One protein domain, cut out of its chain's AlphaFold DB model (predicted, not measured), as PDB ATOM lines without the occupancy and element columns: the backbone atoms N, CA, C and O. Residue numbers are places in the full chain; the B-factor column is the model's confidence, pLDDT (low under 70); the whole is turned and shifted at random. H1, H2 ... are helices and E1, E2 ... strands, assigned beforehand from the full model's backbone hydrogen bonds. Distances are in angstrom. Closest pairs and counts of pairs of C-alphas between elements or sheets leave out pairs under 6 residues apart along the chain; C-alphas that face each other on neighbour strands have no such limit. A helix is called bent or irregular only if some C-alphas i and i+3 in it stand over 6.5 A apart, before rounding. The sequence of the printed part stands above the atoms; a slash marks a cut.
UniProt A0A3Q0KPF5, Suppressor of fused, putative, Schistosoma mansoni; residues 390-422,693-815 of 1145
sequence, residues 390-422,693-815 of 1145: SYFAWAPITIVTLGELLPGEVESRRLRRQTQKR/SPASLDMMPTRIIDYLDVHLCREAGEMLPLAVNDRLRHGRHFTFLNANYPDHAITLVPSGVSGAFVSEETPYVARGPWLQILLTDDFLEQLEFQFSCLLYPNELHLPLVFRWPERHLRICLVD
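What this domain is: This is residues 390 to 422 and 693 to 815 of the 1145 residues of the protein "Suppressor of fused, putative" of Schistosoma mansoni (UniProt A0A3Q0KPF5). Two sheets stand partly face to face, their strands crossed at 62 degrees, and two helices lie side by side next to them: H5 packs on E4 and E5, and H6 packs on H5. H2 and H3 lie towards opposite ends of the long axis. The 156 printed residues hold six named helices and nine strands, in the order E1 H1 H2 H3 E2 E3 H4 H5 E4 E5 E6 E7 H6 E8 E9. The sheets, both mixed, run E2 E6 E7 E5 E4 and E1 E3 E9 E8; the class is mixed, helices and strands. The whole is compact, radius of gyration of the C-alphas 15.8 A, with an elongated outline of 55 by 31 by 31 A.

How they stand to each other: Start at E1, residues 392 to 396, antiparallel to E3, residues 708 to 713; N 393 and O 711 are 2.8 A apart. E3 is parallel to E9, residues 809 to 814, with N 710 and O 810 at 2.9 A. E9 makes a hairpin with E8, residues 800 to 804; see N 802 and O 811, 2.8 A. H1, residues 399 to 403, is over E9 at a height of 8.5 A over the sheet; H4, residues 714 to 717, is on the opposite face at 7.0 A. H2, residues 409 to 422, only grazes this sheet, closest at C-alphas Glu 409 and Leu 800, 6.9 A. H3, residues 694 to 697, is on neither sheet. Next, E2, residues 702 to 704, is antiparallel to E6, residues 764 to 767: N 703 and O 766, 2.8 A. E6 and E7, residues 770 to 775, form a hairpin: N 767 and O 770, 2.8 A. E7 is parallel to E5, residues 741 to 750: N 747 and O 771, 2.8 A. E5 and E4, residues 734 to 738, form a hairpin: N 736 and O 746, 2.8 A. H5, residues 720 to 730, makes two layers with this sheet, a helix on one face; it is over E4 at a height of 7.0 A, closest C-alphas Ala 723 and Phe 734, 5.9 A. H6, residues 777 to 791, touches H5 at C-alphas Pro 721 and Phe 787, 5.7 A, opposite ways at a shallow tilt of 33 degrees, only just short of steep. The sheets form a sandwich, two sheets face to face, 10.4 A centre to centre where they face. Pairs of O i and N i+4 within hydrogen-bond range are 8 of 10 in H2, 4 of 7 in H5, 7 of 11 in H6 and 0 of 1 in H1, which has 1 of 2 pairs of O i and N i+3; H3 and H4 are too short.

Where its parts are: Find C-alpha 392, where E1 begins, at (216.733, 247.291, 300.903), and C-alpha 814, where E9 ends, at (211.597, 241.755, 305.932). From first to last C-alpha, E5 is 25.1 A long, H6 21.0 A and H2 20.8 A. H5 and H6 are only just irregular: C-alphas 726 and 729 are 6.51 A apart, 786 and 789 6.8 A.

The domain as a whole: C-alphas 422 and 695, the farthest apart, are 56.1 A apart. Residues 423 to 692 are not printed; the gap is 52.2 A. Residues 751 to 763 make the long link, E5 to E6. Confidence is under 70 at residues 418 to 422 and 693 to 699.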
ATOM      1  N   SER A 390     217.639 242.301 295.659       81.32
ATOM      2  CA  SER A 390     216.326 242.741 295.175       81.32
ATOM      3  C   SER A 390     215.809 243.988 295.905       81.32
ATOM      4  O   SER A 390     215.156 244.832 295.284       81.32
ATOM      5  N   TYR A 391     216.100 244.121 297.204       88.13
ATOM      6  CA  TYR A 391     215.564 245.186 298.045       88.13
ATOM      7  C   TYR A 391     216.403 245.448 299.303       88.13
ATOM      8  O   TYR A 391     216.738 244.548 300.075       88.13
ATOM      9  N   PHE A 392     216.602 246.736 299.562       93.10
ATOM     10  CA  PHE A 392     216.733 247.291 300.903       93.10
ATOM     11  C   PHE A 392     216.099 248.685 300.935       93.10
ATOM     12  O   PHE A 392     215.910 249.321 299.892       93.10
ATOM     13  N   ALA A 393     215.857 249.191 302.138       90.45
ATOM     14  CA  ALA A 393     215.586 250.594 302.413       90.45
ATOM     15  C   ALA A 393     216.366 251.047 303.655       90.45
ATOM     16  O   ALA A 393     216.753 250.235 304.494       90.45
ATOM     17  N   TRP A 394     216.580 252.352 303.789       94.61
ATOM     18  CA  TRP A 394     217.115 252.950 305.009       94.61
ATOM     19  C   TRP A 394     216.441 254.298 305.268       94.61
ATOM     20  O   TRP A 394     216.032 254.983 304.326       94.61
ATOM     21  N   ALA A 395     216.310 254.681 306.538       92.08
ATOM     22  CA  ALA A 395     215.693 255.940 306.940       92.08
ATOM     23  C   ALA A 395     216.356 256.535 308.196       92.08
ATOM     24  O   ALA A 395     216.692 255.789 309.119       92.08
ATOM     25  N   PRO A 396     216.501 257.873 308.278       93.10
ATOM     26  CA  PRO A 396     216.714 258.540 309.554       93.10
ATOM     27  C   PRO A 396     215.434 258.432 310.397       93.10
ATOM     28  O   PRO A 396     214.332 258.685 309.898       93.10
ATOM     29  N   ILE A 397     215.577 258.063 311.665       91.90
ATOM     30  CA  ILE A 397     214.468 257.876 312.613       91.90
ATOM     31  C   ILE A 397     214.701 258.695 313.896       91.90
ATOM     32  O   ILE A 397     215.432 259.682 313.890       91.90
ATOM     33  N   THR A 398     214.030 258.344 314.994       90.55
ATOM     34  CA  THR A 398     214.148 259.005 316.302       90.55
ATOM     35  C   THR A 398     214.258 257.953 317.402       90.55
ATOM     36  O   THR A 398     213.834 256.818 317.200       90.55
ATOM     37  N   ILE A 399     214.730 258.327 318.595       87.85
ATOM     38  CA  ILE A 399     214.767 257.420 319.756       87.85
ATOM     39  C   ILE A 399     213.397 256.800 320.096       87.85
ATOM     40  O   ILE A 399     213.329 255.654 320.533       87.85
ATOM     41  N   VAL A 400     212.298 257.527 319.850       84.46
ATOM     42  CA  VAL A 400     210.928 257.024 320.054       84.46
ATOM     43  C   VAL A 400     210.613 255.945 319.021       84.46
ATOM     44  O   VAL A 400     210.320 254.806 319.379       84.46
ATOM     45  N   THR A 401     210.756 256.276 317.736       85.59
ATOM     46  CA  THR A 401     210.430 255.362 316.632       85.59
ATOM     47  C   THR A 401     211.406 254.189 316.498       85.59
ATOM     48  O   THR A 401     211.057 253.193 315.871       85.59
ATOM     49  N   LEU A 402     212.589 254.244 317.128       84.69
ATOM     50  CA  LEU A 402     213.521 253.120 317.293       84.69
ATOM     51  C   LEU A 402     212.912 252.001 318.161       84.69
ATOM     52  O   LEU A 402     212.959 250.822 317.789       84.69
ATOM     53  N   GLY A 403     212.320 252.382 319.299       80.51
ATOM     54  CA  GLY A 403     211.725 251.474 320.287       80.51
ATOM     55  C   GLY A 403     210.336 250.941 319.921       80.51
ATOM     56  O   GLY A 403     209.891 249.959 320.509       80.51
ATOM     57  N   GLU A 404     209.657 251.545 318.944       82.06
ATOM     58  CA  GLU A 404     208.368 251.062 318.433       82.06
ATOM     59  C   GLU A 404     208.482 249.642 317.842       82.06
ATOM     60  O   GLU A 404     209.431 249.325 317.117       82.06
ATOM     61  N   LEU A 405     207.503 248.785 318.156       84.27
ATOM     62  CA  LEU A 405     207.360 247.441 317.584       84.27
ATOM     63  C   LEU A 405     206.872 247.527 316.135       84.27
ATOM     64  O   LEU A 405     205.931 248.264 315.839       84.27
ATOM     65  N   LEU A 406     207.478 246.743 315.244       84.46
ATOM     66  CA  LEU A 406     207.098 246.721 313.832       84.46
ATOM     67  C   LEU A 406     205.909 245.763 313.575       84.46
ATOM     68  O   LEU A 406     205.730 244.789 314.315       84.46
ATOM     69  N   PRO A 407     205.082 245.998 312.535       81.42
ATOM     70  CA  PRO A 407     203.961 245.116 312.202       81.42
ATOM     71  C   PRO A 407     204.405 243.659 311.998       81.42
ATOM     72  O   PRO A 407     205.331 243.392 311.240       81.42
ATOM     73  N   GLY A 408     203.751 242.713 312.679       80.04
ATOM     74  CA  GLY A 408     204.088 241.281 312.636       80.04
ATOM     75  C   GLY A 408     205.275 240.851 313.512       80.04
ATOM     76  O   GLY A 408     205.536 239.656 313.637       80.04
ATOM     77  N   GLU A 409     205.981 241.777 314.173       84.50
ATOM     78  CA  GLU A 409     207.118 241.440 315.042       84.50
ATOM     79  C   GLU A 409     206.689 240.606 316.266       84.50
ATOM     80  O   GLU A 409     207.403 239.697 316.692       84.50
ATOM     81  N   VAL A 410     205.500 240.866 316.819       81.88
ATOM     82  CA  VAL A 410     204.946 240.097 317.950       81.88
ATOM     83  C   VAL A 410     204.642 238.655 317.531       81.88
ATOM     84  O   VAL A 410     204.905 237.713 318.282       81.88
ATOM     85  N   GLU A 411     204.145 238.464 316.312       82.92
ATOM     86  CA  GLU A 411     203.835 237.164 315.719       82.92
ATOM     87  C   GLU A 411     205.121 236.380 315.419       82.92
ATOM     88  O   GLU A 411     205.211 235.206 315.782       82.92
ATOM     89  N   SER A 412     206.154 237.027 314.862       79.07
ATOM     90  CA  SER A 412     207.445 236.376 314.590       79.07
ATOM     91  C   SER A 412     208.175 235.966 315.879       79.07
ATOM     92  O   SER A 412     208.733 234.868 315.948       79.07
ATOM     93  N   ARG A 413     208.120 236.799 316.934       80.33
ATOM     94  CA  ARG A 413     208.611 236.476 318.291       80.33
ATOM     95  C   ARG A 413     207.868 235.271 318.878       80.33
ATOM     96  O   ARG A 413     208.492 234.325 319.359       80.33
ATOM     97  N   ARG A 414     206.529 235.263 318.804       80.13
ATOM     98  CA  ARG A 414     205.689 234.136 319.259       80.13
ATOM     99  C   ARG A 414     206.042 232.834 318.542       80.13
ATOM    100  O   ARG A 414     206.102 231.796 319.197       80.13
ATOM    101  N   LEU A 415     206.268 232.877 317.229       77.94
ATOM    102  CA  LEU A 415     206.539 231.681 316.433       77.94
ATOM    103  C   LEU A 415     207.930 231.098 316.738       77.94
ATOM    104  O   LEU A 415     208.035 229.896 316.979       77.94
ATOM    105  N   ARG A 416     208.962 231.946 316.886       75.51
ATOM    106  CA  ARG A 416     210.306 231.536 317.358       75.51
ATOM    107  C   ARG A 416     210.244 230.820 318.715       75.51
ATOM    108  O   ARG A 416     210.736 229.698 318.844       75.51
ATOM    109  N   ARG A 417     209.527 231.398 319.687       72.16
ATOM    110  CA  ARG A 417     209.285 230.792 321.014       72.16
ATOM    111  C   ARG A 417     208.507 229.470 320.971       72.16
ATOM    112  O   ARG A 417     208.644 228.654 321.883       72.16
ATOM    113  N   GLN A 418     207.680 229.233 319.951       66.54
ATOM    114  CA  GLN A 418     207.005 227.940 319.775       66.54
ATOM    115  C   GLN A 418     207.953 226.864 319.245       66.54
ATOM    116  O   GLN A 418     207.872 225.729 319.710       66.54
ATOM    117  N   THR A 419     208.852 227.204 318.317       61.24
ATOM    118  CA  THR A 419     209.849 226.268 317.775       61.24
ATOM    119  C   THR A 419     210.802 225.795 318.880       61.24
ATOM    120  O   THR A 419     210.828 224.598 319.165       61.24
ATOM    121  N   GLN A 420     211.425 226.720 319.629       56.61
ATOM    122  CA  GLN A 420     212.276 226.424 320.804       56.61
ATOM    123  C   GLN A 420     211.629 225.445 321.813       56.61
ATOM    124  O   GLN A 420     212.299 224.593 322.408       56.61
ATOM    125  N   LYS A 421     210.310 225.560 322.033       46.85
ATOM    126  CA  LYS A 421     209.578 224.713 322.989       46.85
ATOM    127  C   LYS A 421     209.398 223.266 322.531       46.85
ATOM    128  O   LYS A 421     209.268 222.394 323.388       46.85
ATOM    129  N   ARG A 422     209.417 222.976 321.224       44.76
ATOM    130  CA  ARG A 422     209.301 221.593 320.727       44.76
ATOM    131  C   ARG A 422     210.573 220.801 321.019       44.76
ATOM    132  O   ARG A 422     210.482 219.731 321.619       44.76
ATOM    133  N   SER A 693     230.308 256.589 289.886       49.17
ATOM    134  CA  SER A 693     231.662 257.109 289.706       49.17
ATOM    135  C   SER A 693     231.950 258.130 290.822       49.17
ATOM    136  O   SER A 693     231.039 258.883 291.189       49.17
ATOM    137  N   PRO A 694     233.184 258.221 291.353       53.89
ATOM    138  CA  PRO A 694     233.507 259.199 292.395       53.89
ATOM    139  C   PRO A 694     233.121 260.637 292.004       53.89
ATOM    140  O   PRO A 694     232.518 261.359 292.792       53.89
ATOM    141  N   ALA A 695     233.328 261.002 290.732       49.13
ATOM    142  CA  ALA A 695     232.934 262.297 290.179       49.13
ATOM    143  C   ALA A 695     231.407 262.530 290.143       49.13
ATOM    144  O   ALA A 695     230.968 263.670 290.275       49.13
ATOM    145  N   SER A 696     230.591 261.476 289.996       59.87
ATOM    146  CA  SER A 696     229.125 261.560 290.128       59.87
ATOM    147  C   SER A 696     228.718 261.863 291.576       59.87
ATOM    148  O   SER A 696     227.792 262.632 291.831       59.87
ATOM    149  N   LEU A 697     229.406 261.223 292.525       64.43
ATOM    150  CA  LEU A 697     229.085 261.238 293.950       64.43
ATOM    151  C   LEU A 697     229.516 262.521 294.657       64.43
ATOM    152  O   LEU A 697     228.769 263.017 295.497       64.43
ATOM    153  N   ASP A 698     230.668 263.092 294.307       65.86
ATOM    154  CA  ASP A 698     231.165 264.337 294.914       65.86
ATOM    155  C   ASP A 698     230.291 265.564 294.596       65.86
ATOM    156  O   ASP A 698     230.395 266.596 295.258       65.86
ATOM    157  N   MET A 699     229.367 265.446 293.635       68.19
ATOM    158  CA  MET A 699     228.328 266.444 293.366       68.19
ATOM    159  C   MET A 699     227.061 266.278 294.231       68.19
ATOM    160  O   MET A 699     226.158 267.113 294.146       68.19
ATOM    161  N   MET A 700     226.954 265.223 295.051       77.21
ATOM    162  CA  MET A 700     225.764 264.933 295.862       77.21
ATOM    163  C   MET A 700     225.882 265.414 297.322       77.21
ATOM    164  O   MET A 700     226.951 265.339 297.929       77.21
ATOM    165  N   PRO A 701     224.770 265.863 297.941       84.98
ATOM    166  CA  PRO A 701     224.776 266.318 299.327       84.98
ATOM    167  C   PRO A 701     225.096 265.171 300.293       84.98
ATOM    168  O   PRO A 701     224.521 264.083 300.209       84.98
ATOM    169  N   THR A 702     225.985 265.448 301.246       89.78
ATOM    170  CA  THR A 702     226.304 264.547 302.362       89.78
ATOM    171  C   THR A 702     225.390 264.853 303.553       89.78
ATOM    172  O   THR A 702     225.123 266.017 303.848       89.78
ATOM    173  N   ARG A 703     224.890 263.811 304.221       92.36
ATOM    174  CA  ARG A 703     223.993 263.867 305.385       92.36
ATOM    175  C   ARG A 703     224.549 262.979 306.494       92.36
ATOM    176  O   ARG A 703     224.806 261.809 306.236       92.36
ATOM    177  N   ILE A 704     224.689 263.516 307.702       95.43
ATOM    178  CA  ILE A 704     224.916 262.729 308.926       95.43
ATOM    179  C   ILE A 704     223.541 262.278 309.449       95.43
ATOM    180  O   ILE A 704     222.545 262.974 309.228       95.43
ATOM    181  N   ILE A 705     223.466 261.101 310.074       95.56
ATOM    182  CA  ILE A 705     222.227 260.497 310.579       95.56
ATOM    183  C   ILE A 705     222.412 260.130 312.055       95.56
ATOM    184  O   ILE A 705     223.213 259.261 312.375       95.56
ATOM    185  N   ASP A 706     221.642 260.755 312.948       93.56
ATOM    186  CA  ASP A 706     221.789 260.535 314.395       93.56
ATOM    187  C   ASP A 706     221.229 259.175 314.850       93.56
ATOM    188  O   ASP A 706     221.809 258.531 315.719       93.56
ATOM    189  N   TYR A 707     220.101 258.749 314.263       95.16
ATOM    190  CA  TYR A 707     219.416 257.476 314.522       95.16
ATOM    191  C   TYR A 707     219.032 256.825 313.193       95.16
ATOM    192  O   TYR A 707     218.373 257.463 312.363       95.16
ATOM    193  N   LEU A 708     219.409 255.562 312.998       96.48
ATOM    194  CA  LEU A 708     219.337 254.878 311.706       96.48
ATOM    195  C   LEU A 708     218.459 253.619 311.768       96.48
ATOM    196  O   LEU A 708     218.651 252.750 312.616       96.48
ATOM    197  N   ASP A 709     217.529 253.509 310.820       94.95
ATOM    198  CA  ASP A 709     216.721 252.315 310.569       94.95
ATOM    199  C   ASP A 709     217.085 251.723 309.205       94.95
ATOM    200  O   ASP A 709     217.034 252.428 308.192       94.95
ATOM    201  N   VAL A 710     217.440 250.440 309.164       95.94
ATOM    202  CA  VAL A 710     217.792 249.711 307.937       95.94
ATOM    203  C   VAL A 710     216.855 248.522 307.766       95.94
ATOM    204  O   VAL A 710     216.735 247.687 308.657       95.94
ATOM    205  N   HIS A 711     216.225 248.414 306.598       94.63
ATOM    206  CA  HIS A 711     215.370 247.289 306.220       94.63
ATOM    207  C   HIS A 711     216.038 246.527 305.083       94.63
ATOM    208  O   HIS A 711     216.253 247.082 304.007       94.63
ATOM    209  N   LEU A 712     216.364 245.261 305.313       93.89
ATOM    210  CA  LEU A 712     216.959 244.358 304.330       93.89
ATOM    211  C   LEU A 712     215.932 243.293 303.940       93.89
ATOM    212  O   LEU A 712     215.163 242.831 304.784       93.89
ATOM    213  N   CYS A 713     215.937 242.856 302.680       91.71
ATOM    214  CA  CYS A 713     215.260 241.608 302.340       91.71
ATOM    215  C   CYS A 713     215.933 240.415 303.042       91.71
ATOM    216  O   CYS A 713     217.085 240.493 303.490       91.71
ATOM    217  N   ARG A 714     215.225 239.287 303.091       89.27
ATOM    218  CA  ARG A 714     215.724 238.016 303.622       89.27
ATOM    219  C   ARG A 714     217.114 237.646 303.082       89.27
ATOM    220  O   ARG A 714     218.014 237.366 303.867       89.27
ATOM    221  N   GLU A 715     217.298 237.694 301.767       85.24
ATOM    222  CA  GLU A 715     218.523 237.276 301.073       85.24
ATOM    223  C   GLU A 715     219.725 238.181 301.399       85.24
ATOM    224  O   GLU A 715     220.863 237.723 301.426       85.24
ATOM    225  N   ALA A 716     219.484 239.463 301.691       89.52
ATOM    226  CA  ALA A 716     220.513 240.376 302.186       89.52
ATOM    227  C   ALA A 716     220.815 240.143 303.680       89.52
ATOM    228  O   ALA A 716     221.965 240.254 304.099       89.52
ATOM    229  N   GLY A 717     219.806 239.768 304.473       90.68
ATOM    230  CA  GLY A 717     219.977 239.378 305.874       90.68
ATOM    231  C   GLY A 717     220.831 238.123 306.057       90.68
ATOM    232  O   GLY A 717     221.733 238.115 306.891       90.68
ATOM    233  N   GLU A 718     220.615 237.094 305.235       87.93
ATOM    234  CA  GLU A 718     221.390 235.839 305.253       87.93
ATOM    235  C   GLU A 718     222.898 236.050 304.956       87.93
ATOM    236  O   GLU A 718     223.719 235.201 305.300       87.93
ATOM    237  N   MET A 719     223.293 237.208 304.404       89.50
ATOM    238  CA  MET A 719     224.695 237.589 304.171       89.50
ATOM    239  C   MET A 719     225.365 238.333 305.343       89.50
ATOM    240  O   MET A 719     226.588 238.491 305.335       89.50
ATOM    241  N   LEU A 720     224.612 238.781 306.358       93.42
ATOM    242  CA  LEU A 720     225.158 239.545 307.490       93.42
ATOM    243  C   LEU A 720     226.249 238.801 308.296       93.42
ATOM    244  O   LEU A 720     227.239 239.454 308.637       93.42
ATOM    245  N   PRO A 721     226.165 237.478 308.565       91.37
ATOM    246  CA  PRO A 721     227.231 236.761 309.274       91.37
ATOM    247  C   PRO A 721     228.570 236.786 308.527       91.37
ATOM    248  O   PRO A 721     229.609 236.991 309.145       91.37
ATOM    249  N   LEU A 722     228.550 236.647 307.194       89.77
ATOM    250  CA  LEU A 722     229.749 236.748 306.351       89.77
ATOM    251  C   LEU A 722     230.296 238.179 306.331       89.77
ATOM    252  O   LEU A 722     231.508 238.384 306.388       89.77
ATOM    253  N   ALA A 723     229.409 239.177 306.272       92.61
ATOM    254  CA  ALA A 723     229.812 240.575 306.319       92.61
ATOM    255  C   ALA A 723     230.526 240.914 307.642       92.61
ATOM    256  O   ALA A 723     231.555 241.580 307.615       92.61
ATOM    257  N   VAL A 724     230.047 240.425 308.788       94.17
ATOM    258  CA  VAL A 724     230.718 240.644 310.083       94.17
ATOM    259  C   VAL A 724     231.998 239.815 310.199       94.17
ATOM    260  O   VAL A 724     233.083 240.381 310.347       94.17
ATOM    261  N   ASN A 725     231.884 238.493 310.087       91.46
ATOM    262  CA  ASN A 725     232.952 237.574 310.477       91.46
ATOM    263  C   ASN A 725     234.068 237.506 309.433       91.46
ATOM    264  O   ASN A 725     235.238 237.615 309.785       91.46
ATOM    265  N   ASP A 726     233.718 237.384 308.150       90.21
ATOM    266  CA  ASP A 726     234.693 237.139 307.083       90.21
ATOM    267  C   ASP A 726     235.180 238.446 306.414       90.21
ATOM    268  O   ASP A 726     236.142 238.431 305.643       90.21
ATOM    269  N   ARG A 727     234.537 239.596 306.671       93.26
ATOM    270  CA  ARG A 727     234.894 240.895 306.059       93.26
ATOM    271  C   ARG A 727     235.272 241.959 307.082       93.26
ATOM    272  O   ARG A 727     236.434 242.368 307.102       93.26
ATOM    273  N   LEU A 728     234.331 242.388 307.922       94.76
ATOM    274  CA  LEU A 728     234.537 243.515 308.836       94.76
ATOM    275  C   LEU A 728     235.657 243.221 309.843       94.76
ATOM    276  O   LEU A 728     236.601 244.004 309.922       94.76
ATOM    277  N   ARG A 729     235.654 242.039 310.482       93.06
ATOM    278  CA  ARG A 729     236.747 241.587 311.372       93.06
ATOM    279  C   ARG A 729     238.126 241.474 310.700       93.06
ATOM    280  O   ARG A 729     239.137 241.455 311.393       93.06
ATOM    281  N   HIS A 730     238.192 241.420 309.368       92.44
ATOM    282  CA  HIS A 730     239.446 241.412 308.601       92.44
ATOM    283  C   HIS A 730     239.846 242.812 308.088       92.44
ATOM    284  O   HIS A 730     240.694 242.921 307.198       92.44
ATOM    285  N   GLY A 731     239.224 243.884 308.600       92.69
ATOM    286  CA  GLY A 731     239.470 245.266 308.174       92.69
ATOM    287  C   GLY A 731     238.919 245.590 306.781       92.69
ATOM    288  O   GLY A 731     239.442 246.470 306.096       92.69
ATOM    289  N   ARG A 732     237.898 244.857 306.307       93.14
ATOM    290  CA  ARG A 732     237.350 244.977 304.944       93.14
ATOM    291  C   ARG A 732     235.891 245.429 304.971       93.14
ATOM    292  O   ARG A 732     235.072 244.869 305.689       93.14
ATOM    293  N   HIS A 733     235.543 246.394 304.122       93.80
ATOM    294  CA  HIS A 733     234.154 246.826 303.940       93.80
ATOM    295  C   HIS A 733     233.282 245.741 303.274       93.80
ATOM    296  O   HIS A 733     233.798 244.834 302.605       93.80
ATOM    297  N   PHE A 734     231.960 245.889 303.378       93.73
ATOM    298  CA  PHE A 734     230.969 245.076 302.658       93.73
ATOM    299  C   PHE A 734     229.794 245.935 302.169       93.73
ATOM    300  O   PHE A 734     229.251 246.710 302.951       93.73
ATOM    301  N   THR A 735     229.383 245.817 300.901       94.18
ATOM    302  CA  THR A 735     228.350 246.693 300.303       94.18
ATOM    303  C   THR A 735     227.121 245.942 299.789       94.18
ATOM    304  O   THR A 735     227.229 245.059 298.947       94.18
ATOM    305  N   PHE A 736     225.928 246.358 300.209       91.78
ATOM    306  CA  PHE A 736     224.660 245.980 299.586       91.78
ATOM    307  C   PHE A 736     224.298 246.974 298.477       91.78
ATOM    308  O   PHE A 736     224.329 248.185 298.698       91.78
ATOM    309  N   LEU A 737     223.910 246.472 297.303       88.31
ATOM    310  CA  LEU A 737     223.507 247.266 296.134       88.31
ATOM    311  C   LEU A 737     222.098 246.891 295.679       88.31
ATOM    312  O   LEU A 737     221.742 245.716 295.695       88.31
ATOM    313  N   ASN A 738     221.281 247.866 295.279       85.29
ATOM    314  CA  ASN A 738     219.886 247.601 294.929       85.29
ATOM    315  C   ASN A 738     219.733 247.276 293.431       85.29
ATOM    316  O   ASN A 738     219.963 248.128 292.574       85.29
ATOM    317  N   ALA A 739     219.284 246.059 293.114       75.85
ATOM    318  CA  ALA A 739     219.095 245.563 291.747       75.85
ATOM    319  C   ALA A 739     218.136 246.418 290.900       75.85
ATOM    320  O   ALA A 739     218.277 246.484 289.680       75.85
ATOM    321  N   ASN A 740     217.159 247.064 291.543       77.56
ATOM    322  CA  ASN A 740     216.148 247.896 290.893       77.56
ATOM    323  C   ASN A 740     216.547 249.383 290.832       77.56
ATOM    324  O   ASN A 740     215.978 250.143 290.050       77.56
ATOM    325  N   TYR A 741     217.522 249.796 291.648       79.73
ATOM    326  CA  TYR A 741     217.980 251.177 291.794       79.73
ATOM    327  C   TYR A 741     219.515 251.191 291.925       79.73
ATOM    328  O   TYR A 741     220.017 251.304 293.042       79.73
ATOM    329  N   PRO A 742     220.281 251.074 290.821       71.72
ATOM    330  CA  PRO A 742     221.729 250.823 290.865       71.72
ATOM    331  C   PRO A 742     222.561 251.946 291.507       71.72
ATOM    332  O   PRO A 742     223.726 251.734 291.824       71.72
ATOM    333  N   ASP A 743     221.978 253.125 291.729       77.21
ATOM    334  CA  ASP A 743     222.620 254.225 292.457       77.21
ATOM    335  C   ASP A 743     222.472 254.090 293.986       77.21
ATOM    336  O   ASP A 743     223.160 254.768 294.744       77.21
ATOM    337  N   HIS A 744     221.569 253.235 294.472       87.33
ATOM    338  CA  HIS A 744     221.363 253.010 295.901       87.33
ATOM    339  C   HIS A 744     222.334 251.952 296.427       87.33
ATOM    340  O   HIS A 744     222.393 250.828 295.921       87.33
ATOM    341  N   ALA A 745     223.028 252.299 297.513       91.84
ATOM    342  CA  ALA A 745     224.030 251.459 298.158       91.84
ATOM    343  C   ALA A 745     223.999 251.605 299.692       91.84
ATOM    344  O   ALA A 745     223.745 252.699 300.202       91.84
ATOM    345  N   ILE A 746     224.308 250.530 300.421       95.53
ATOM    346  CA  ILE A 746     224.636 250.554 301.858       95.53
ATOM    347  C   ILE A 746     225.979 249.850 302.047       95.53
ATOM    348  O   ILE A 746     226.068 248.648 301.812       95.53
ATOM    349  N   THR A 747     227.010 250.566 302.491       96.66
ATOM    350  CA  THR A 747     228.326 249.990 302.805       96.66
ATOM    351  C   THR A 747     228.538 249.925 304.312       96.66
ATOM    352  O   THR A 747     228.534 250.949 304.992       96.66
ATOM    353  N   LEU A 748     228.772 248.719 304.821       97.46
ATOM    354  CA  LEU A 748     229.293 248.481 306.160       97.46
ATOM    355  C   LEU A 748     230.813 248.680 306.144       97.46
ATOM    356  O   LEU A 748     231.501 248.174 305.252       97.46
ATOM    357  N   VAL A 749     231.328 249.418 307.124       96.40
ATOM    358  CA  VAL A 749     232.728 249.841 307.238       96.40
ATOM    359  C   VAL A 749     233.234 249.460 308.637       96.40
ATOM    360  O   VAL A 749     232.564 249.802 309.607       96.40
ATOM    361  N   PRO A 750     234.376 248.765 308.778       96.00
ATOM    362  CA  PRO A 750     235.009 248.521 310.070       96.00
ATOM    363  C   PRO A 750     235.975 249.661 310.427       96.00
ATOM    364  O   PRO A 750     236.350 250.466 309.564       96.00
ATOM    365  N   SER A 751     236.429 249.709 311.679       92.07
ATOM    366  CA  SER A 751     237.467 250.656 312.098       92.07
ATOM    367  C   SER A 751     238.742 250.527 311.242       92.07
ATOM    368  O   SER A 751     239.125 249.450 310.787       92.07
ATOM    369  N   GLY A 752     239.395 251.662 310.971       87.63
ATOM    370  CA  GLY A 752     240.658 251.732 310.222       87.63
ATOM    371  C   GLY A 752     240.569 251.802 308.686       87.63
ATOM    372  O   GLY A 752     241.596 252.039 308.050       87.63
ATOM    373  N   VAL A 753     239.392 251.660 308.059       87.26
ATOM    374  CA  VAL A 753     239.276 251.748 306.585       87.26
ATOM    375  C   VAL A 753     239.414 253.189 306.073       87.26
ATOM    376  O   VAL A 753     238.556 254.046 306.277       87.26
ATOM    377  N   SER A 754     240.492 253.441 305.328       85.66
ATOM    378  CA  SER A 754     240.775 254.728 304.687       85.66
ATOM    379  C   SER A 754     239.775 255.084 303.579       85.66
ATOM    380  O   SER A 754     239.446 254.238 302.747       85.66
ATOM    381  N   GLY A 755     239.387 256.360 303.490       84.82
ATOM    382  CA  GLY A 755     238.547 256.887 302.402       84.82
ATOM    383  C   GLY A 755     237.037 256.748 302.619       84.82
ATOM    384  O   GLY A 755     236.263 257.164 301.758       84.82
ATOM    385  N   ALA A 756     236.611 256.204 303.762       88.58
ATOM    386  CA  ALA A 756     235.222 256.252 304.199       88.58
ATOM    387  C   ALA A 756     234.782 257.689 304.556       88.58
ATOM    388  O   ALA A 756     235.603 258.560 304.847       88.58
ATOM    389  N   PHE A 757     233.470 257.934 304.542       88.98
ATOM    390  CA  PHE A 757     232.843 259.206 304.927       88.98
ATOM    391  C   PHE A 757     232.375 259.232 306.392       88.98
ATOM    392  O   PHE A 757     231.816 260.236 306.824       88.98
ATOM    393  N   VAL A 758     232.553 258.122 307.112       94.01
ATOM    394  CA  VAL A 758     232.134 257.902 308.503       94.01
ATOM    395  C   VAL A 758     233.328 257.977 309.457       94.01
ATOM    396  O   VAL A 758     234.459 257.684 309.070       94.01
ATOM    397  N   SER A 759     233.062 258.340 310.708       93.79
ATOM    398  CA  SER A 759     234.024 258.343 311.820       93.79
ATOM    399  C   SER A 759     233.356 257.830 313.099       93.79
ATOM    400  O   SER A 759     232.145 257.621 313.112       93.79
ATOM    401  N   GLU A 760     234.105 257.638 314.186       92.22
ATOM    402  CA  GLU A 760     233.525 257.199 315.468       92.22
ATOM    403  C   GLU A 760     232.558 258.248 316.052       92.22
ATOM    404  O   GLU A 760     231.556 257.896 316.672       92.22
ATOM    405  N   GLU A 761     232.777 259.536 315.767       92.58
ATOM    406  CA  GLU A 761     231.858 260.628 316.114       92.58
ATOM    407  C   GLU A 761     230.658 260.741 315.157       92.58
ATOM    408  O   GLU A 761     229.630 261.315 315.518       92.58
ATOM    409  N   THR A 762     230.780 260.229 313.926       94.51
ATOM    410  CA  THR A 762     229.727 260.257 312.897       94.51
ATOM    411  C   THR A 762     229.610 258.895 312.193       94.51
ATOM    412  O   THR A 762     230.002 258.749 311.031       94.51
ATOM    413  N   PRO A 763     229.076 257.861 312.873       96.21
ATOM    414  CA  PRO A 763     229.100 256.493 312.357       96.21
ATOM    415  C   PRO A 763     228.144 256.262 311.180       96.21
ATOM    416  O   PRO A 763     228.331 255.305 310.431       96.21
ATOM    417  N   TYR A 764     227.131 257.115 310.982       97.46
ATOM    418  CA  TYR A 764     226.118 256.957 309.931       97.46
ATOM    419  C   TYR A 764     226.093 258.183 309.014       97.46
ATOM    420  O   TYR A 764     225.610 259.256 309.389       97.46
ATOM    421  N   VAL A 765     226.617 258.027 307.794       96.24
ATOM    422  CA  VAL A 765     226.766 259.126 306.826       96.24
ATOM    423  C   VAL A 765     226.321 258.684 305.437       96.24
ATOM    424  O   VAL A 765     226.786 257.675 304.913       96.24
ATOM    425  N   ALA A 766     225.436 259.460 304.810       93.63
ATOM    426  CA  ALA A 766     224.922 259.198 303.471       93.63
ATOM    427  C   ALA A 766     225.266 260.320 302.482       93.63
ATOM    428  O   ALA A 766     224.869 261.473 302.680       93.63
ATOM    429  N   ARG A 767     225.940 259.984 301.375       89.90
ATOM    430  CA  ARG A 767     226.197 260.882 300.238       89.90
ATOM    431  C   ARG A 767     225.187 260.567 299.136       89.90
ATOM    432  O   ARG A 767     225.277 259.551 298.453       89.90
ATOM    433  N   GLY A 768     224.167 261.417 299.014       88.04
ATOM    434  CA  GLY A 768     223.009 261.142 298.161       88.04
ATOM    435  C   GLY A 768     222.272 259.854 298.586       88.04
ATOM    436  O   GLY A 768     221.820 259.792 299.736       88.04
ATOM    437  N   PRO A 769     222.102 258.859 297.689       87.92
ATOM    438  CA  PRO A 769     221.492 257.556 297.982       87.92
ATOM    439  C   PRO A 769     222.464 256.497 298.546       87.92
ATOM    440  O   PRO A 769     221.996 255.453 299.006       87.92
ATOM    441  N   TRP A 770     223.782 256.741 298.536       91.79
ATOM    442  CA  TRP A 770     224.779 255.846 299.136       91.79
ATOM    443  C   TRP A 770     224.918 256.136 300.632       91.79
ATOM    444  O   TRP A 770     225.305 257.239 301.015       91.79
ATOM    445  N   LEU A 771     224.605 255.149 301.469       95.14
ATOM    446  CA  LEU A 771     224.812 255.159 302.917       95.14
ATOM    447  C   LEU A 771     226.100 254.405 303.280       95.14
ATOM    448  O   LEU A 771     226.353 253.322 302.754       95.14
ATOM    449  N   GLN A 772     226.869 254.943 304.222       96.65
ATOM    450  CA  GLN A 772     227.947 254.244 304.916       96.65
ATOM    451  C   GLN A 772     227.622 254.123 306.411       96.65
ATOM    452  O   GLN A 772     227.026 255.029 307.002       96.65
ATOM    453  N   ILE A 773     227.996 252.984 306.996       97.77
ATOM    454  CA  ILE A 773     227.735 252.599 308.387       97.77
ATOM    455  C   ILE A 773     229.056 252.112 308.993       97.77
ATOM    456  O   ILE A 773     229.549 251.059 308.590       97.77
ATOM    457  N   LEU A 774     229.620 252.857 309.945       97.41
ATOM    458  CA  LEU A 774     230.752 252.401 310.753       97.41
ATOM    459  C   LEU A 774     230.272 251.393 311.802       97.41
ATOM    460  O   LEU A 774     229.275 251.625 312.488       97.41
ATOM    461  N   LEU A 775     231.006 250.292 311.926       96.45
ATOM    462  CA  LEU A 775     230.818 249.247 312.925       96.45
ATOM    463  C   LEU A 775     232.174 249.014 313.605       96.45
ATOM    464  O   LEU A 775     233.091 248.468 312.995       96.45
ATOM    465  N   THR A 776     232.306 249.503 314.836       94.58
ATOM    466  CA  THR A 776     233.538 249.451 315.637       94.58
ATOM    467  C   THR A 776     233.818 248.037 316.150       94.58
ATOM    468  O   THR A 776     232.902 247.223 316.268       94.58
ATOM    469  N   ASP A 777     235.081 247.721 316.450       92.63
ATOM    470  CA  ASP A 777     235.510 246.340 316.728       92.63
ATOM    471  C   ASP A 777     234.818 245.708 317.953       92.63
ATOM    472  O   ASP A 777     234.497 244.520 317.924       92.63
ATOM    473  N   ASP A 778     234.500 246.505 318.980       92.18
ATOM    474  CA  ASP A 778     233.686 246.101 320.139       92.18
ATOM    475  C   ASP A 778     232.260 245.692 319.734       92.18
ATOM    476  O   ASP A 778     231.685 244.736 320.258       92.18
ATOM    477  N   PHE A 779     231.690 246.396 318.756       94.23
ATOM    478  CA  PHE A 779     230.354 246.131 318.247       94.23
ATOM    479  C   PHE A 779     230.347 244.908 317.320       94.23
ATOM    480  O   PHE A 779     229.380 244.147 317.324       94.23
ATOM    481  N   LEU A 780     231.440 244.638 316.590       94.27
ATOM    482  CA  LEU A 780     231.579 243.418 315.783       94.27
ATOM    483  C   LEU A 780     231.480 242.137 316.632       94.27
ATOM    484  O   LEU A 780     230.926 241.149 316.154       94.27
ATOM    485  N   GLU A 781     231.939 242.148 317.891       89.49
ATOM    486  CA  GLU A 781     231.786 240.996 318.799       89.49
ATOM    487  C   GLU A 781     230.317 240.730 319.163       89.49
ATOM    488  O   GLU A 781     229.853 239.587 319.118       89.49
ATOM    489  N   GLN A 782     229.556 241.789 319.454       91.79
ATOM    490  CA  GLN A 782     228.119 241.699 319.718       91.79
ATOM    491  C   GLN A 782     227.341 241.239 318.471       91.79
ATOM    492  O   GLN A 782     226.413 240.431 318.578       91.79
ATOM    493  N   LEU A 783     227.729 241.725 317.287       93.43
ATOM    494  CA  LEU A 783     227.086 241.387 316.018       93.43
ATOM    495  C   LEU A 783     227.353 239.940 315.577       93.43
ATOM    496  O   LEU A 783     226.415 239.286 315.125       93.43
ATOM    497  N   GLU A 784     228.571 239.407 315.748       90.15
ATOM    498  CA  GLU A 784     228.880 237.990 315.473       90.15
ATOM    499  C   GLU A 784     227.947 237.065 316.269       90.15
ATOM    500  O   GLU A 784     227.332 236.147 315.715       90.15
ATOM    501  N   PHE A 785     227.786 237.348 317.565       89.13
ATOM    502  CA  PHE A 785     226.921 236.575 318.449       89.13
ATOM    503  C   PHE A 785     225.442 236.680 318.052       89.13
ATOM    504  O   PHE A 785     224.765 235.660 317.906       89.13
ATOM    505  N   GLN A 786     224.927 237.893 317.831       91.22
ATOM    506  CA  GLN A 786     223.504 238.106 317.544       91.22
ATOM    507  C   GLN A 786     223.091 237.651 316.133       91.22
ATOM    508  O   GLN A 786     221.989 237.127 315.957       91.22
ATOM    509  N   PHE A 787     223.966 237.772 315.130       92.88
ATOM    510  CA  PHE A 787     223.700 237.289 313.771       92.88
ATOM    511  C   PHE A 787     223.920 235.781 313.589       92.88
ATOM    512  O   PHE A 787     223.539 235.248 312.547       92.88
ATOM    513  N   SER A 788     224.431 235.057 314.591       85.30
ATOM    514  CA  SER A 788     224.572 233.588 314.540       85.30
ATOM    515  C   SER A 788     223.267 232.855 314.182       85.30
ATOM    516  O   SER A 788     223.293 231.852 313.470       85.30
ATOM    517  N   CYS A 789     222.106 233.390 314.580       83.75
ATOM    518  CA  CYS A 789     220.795 232.836 314.227       83.75
ATOM    519  C   CYS A 789     220.474 232.888 312.718       83.75
ATOM    520  O   CYS A 789     219.667 232.094 312.236       83.75
ATOM    521  N   LEU A 790     221.125 233.773 311.955       87.10
ATOM    522  CA  LEU A 790     220.931 233.929 310.508       87.10
ATOM    523  C   LEU A 790     221.609 232.812 309.695       87.10
ATOM    524  O   LEU A 790     221.293 232.633 308.522       87.10
ATOM    525  N   LEU A 791     222.486 232.021 310.325       80.99
ATOM    526  CA  LEU A 791     223.120 230.837 309.729       80.99
ATOM    527  C   LEU A 791     222.138 229.666 309.517       80.99
ATOM    528  O   LEU A 791     222.472 228.713 308.814       80.99
ATOM    529  N   TYR A 792     220.930 229.735 310.093       78.25
ATOM    530  CA  TYR A 792     219.902 228.687 310.041       78.25
ATOM    531  C   TYR A 792     218.641 229.174 309.296       78.25
ATOM    532  O   TYR A 792     217.562 229.290 309.883       78.25
ATOM    533  N   PRO A 793     218.732 229.464 307.981       72.72
ATOM    534  CA  PRO A 793     217.689 230.169 307.229       72.72
ATOM    535  C   PRO A 793     216.323 229.465 307.227       72.72
ATOM    536  O   PRO A 793     215.284 230.122 307.138       72.72
ATOM    537  N   ASN A 794     216.288 228.138 307.364       75.31
ATOM    538  CA  ASN A 794     215.044 227.360 307.398       75.31
ATOM    539  C   ASN A 794     214.184 227.621 308.654       75.31
ATOM    540  O   ASN A 794     212.996 227.306 308.649       75.31
ATOM    541  N   GLU A 795     214.762 228.207 309.707       74.57
ATOM    542  CA  GLU A 795     214.098 228.489 310.989       74.57
ATOM    543  C   GLU A 795     213.789 229.988 311.186       74.57
ATOM    544  O   GLU A 795     213.179 230.384 312.182       74.57
ATOM    545  N   LEU A 796     214.161 230.840 310.221       78.36
ATOM    546  CA  LEU A 796     213.920 232.281 310.285       78.36
ATOM    547  C   LEU A 796     212.434 232.618 310.100       78.36
ATOM    548  O   LEU A 796     211.846 232.423 309.034       78.36
ATOM    549  N   HIS A 797     211.839 233.205 311.139       83.17
ATOM    550  CA  HIS A 797     210.499 233.789 311.096       83.17
ATOM    551  C   HIS A 797     210.595 235.315 311.019       83.17
ATOM    552  O   HIS A 797     211.101 235.961 311.939       83.17
ATOM    553  N   LEU A 798     210.102 235.879 309.915       86.56
ATOM    554  CA  LEU A 798     210.146 237.311 309.616       86.56
ATOM    555  C   LEU A 798     208.845 238.025 310.061       86.56
ATOM    556  O   LEU A 798     207.805 237.371 310.158       86.56
ATOM    557  N   PRO A 799     208.879 239.344 310.343       88.93
ATOM    558  CA  PRO A 799     210.070 240.190 310.382       88.93
ATOM    559  C   PRO A 799     210.959 239.881 311.592       88.93
ATOM    560  O   PRO A 799     210.466 239.608 312.690       88.93
ATOM    561  N   LEU A 800     212.276 239.935 311.395       90.56
ATOM    562  CA  LEU A 800     213.277 239.762 312.452       90.56
ATOM    563  C   LEU A 800     213.984 241.100 312.675       90.56
ATOM    564  O   LEU A 800     214.522 241.671 311.733       90.56
ATOM    565  N   VAL A 801     213.938 241.622 313.903       91.85
ATOM    566  CA  VAL A 801     214.305 243.015 314.197       91.85
ATOM    567  C   VAL A 801     215.349 243.070 315.306       91.85
ATOM    568  O   VAL A 801     215.050 242.759 316.459       91.85
ATOM    569  N   PHE A 802     216.552 243.511 314.955       93.56
ATOM    570  CA  PHE A 802     217.652 243.793 315.872       93.56
ATOM    571  C   PHE A 802     217.665 245.288 316.213       93.56
ATOM    572  O   PHE A 802     217.432 246.127 315.340       93.56
ATOM    573  N   ARG A 803     217.912 245.640 317.478       93.17
ATOM    574  CA  ARG A 803     217.941 247.027 317.966       93.17
ATOM    575  C   ARG A 803     219.122 247.216 318.909       93.17
ATOM    576  O   ARG A 803     219.276 246.424 319.831       93.17
ATOM    577  N   TRP A 804     219.843 248.316 318.719       94.18
ATOM    578  CA  TRP A 804     220.952 248.768 319.557       94.18
ATOM    579  C   TRP A 804     220.723 250.234 319.940       94.18
ATOM    580  O   TRP A 804     221.238 251.140 319.277       94.18
ATOM    581  N   PRO A 805     219.874 250.510 320.948       90.74
ATOM    582  CA  PRO A 805     219.610 251.860 321.448       90.74
ATOM    583  C   PRO A 805     220.882 252.644 321.792       90.74
ATOM    584  O   PRO A 805     221.009 253.803 321.414       90.74
ATOM    585  N   GLU A 806     221.853 251.978 322.410       91.03
ATOM    586  CA  GLU A 806     223.205 252.441 322.751       91.03
ATOM    587  C   GLU A 806     224.152 252.637 321.550       91.03
ATOM    588  O   GLU A 806     225.296 253.065 321.720       91.03
ATOM    589  N   ARG A 807     223.693 252.326 320.333       93.13
ATOM    590  CA  ARG A 807     224.321 252.692 319.052       93.13
ATOM    591  C   ARG A 807     223.354 253.475 318.144       93.13
ATOM    592  O   ARG A 807     223.668 253.721 316.992       93.13
ATOM    593  N   HIS A 808     222.167 253.854 318.630       95.30
ATOM    594  CA  HIS A 808     221.082 254.479 317.854       95.30
ATOM    595  C   HIS A 808     220.633 253.711 316.578       95.30
ATOM    596  O   HIS A 808     220.042 254.308 315.670       95.30
ATOM    597  N   LEU A 809     220.883 252.398 316.493       95.94
ATOM    598  CA  LEU A 809     220.729 251.597 315.268       95.94
ATOM    599  C   LEU A 809     219.595 250.564 315.369       95.94
ATOM    600  O   LEU A 809     219.436 249.888 316.388       95.94
ATOM    601  N   ARG A 810     218.843 250.376 314.279       94.52
ATOM    602  CA  ARG A 810     217.937 249.234 314.068       94.52
ATOM    603  C   ARG A 810     218.187 248.588 312.708       94.52
ATOM    604  O   ARG A 810     218.296 249.281 311.699       94.52
ATOM    605  N   ILE A 811     218.232 247.255 312.688       95.44
ATOM    606  CA  ILE A 811     218.263 246.445 311.463       95.44
ATOM    607  C   ILE A 811     217.056 245.505 311.479       95.44
ATOM    608  O   ILE A 811     216.869 244.719 312.407       95.44
ATOM    609  N   CYS A 812     216.234 245.590 310.441       93.23
ATOM    610  CA  CYS A 812     215.031 244.797 310.235       93.23
ATOM    611  C   CYS A 812     215.200 243.914 308.993       93.23
ATOM    612  O   CYS A 812     215.521 244.411 307.913       93.23
ATOM    613  N   LEU A 813     214.962 242.612 309.129       93.64
ATOM    614  CA  LEU A 813     214.840 241.687 308.006       93.64
ATOM    615  C   LEU A 813     213.357 241.514 307.670       93.64
ATOM    616  O   LEU A 813     212.571 241.116 308.534       93.64
ATOM    617  N   VAL A 814     212.984 241.794 306.421       89.49
ATOM    618  CA  VAL A 814     211.597 241.755 305.932       89.49
ATOM    619  C   VAL A 814     211.422 240.762 304.786       89.49
ATOM    620  O   VAL A 814     212.328 240.546 303.978       89.49
ATOM    621  N   ASP A 815     210.230 240.170 304.698       82.24
ATOM    622  CA  ASP A 815     209.829 239.376 303.540       82.24
ATOM    623  C   ASP A 815     209.222 240.297 302.471       82.24
ATOM    624  O   ASP A 815     208.163 240.901 302.651       82.24
TER     625      ASP A 815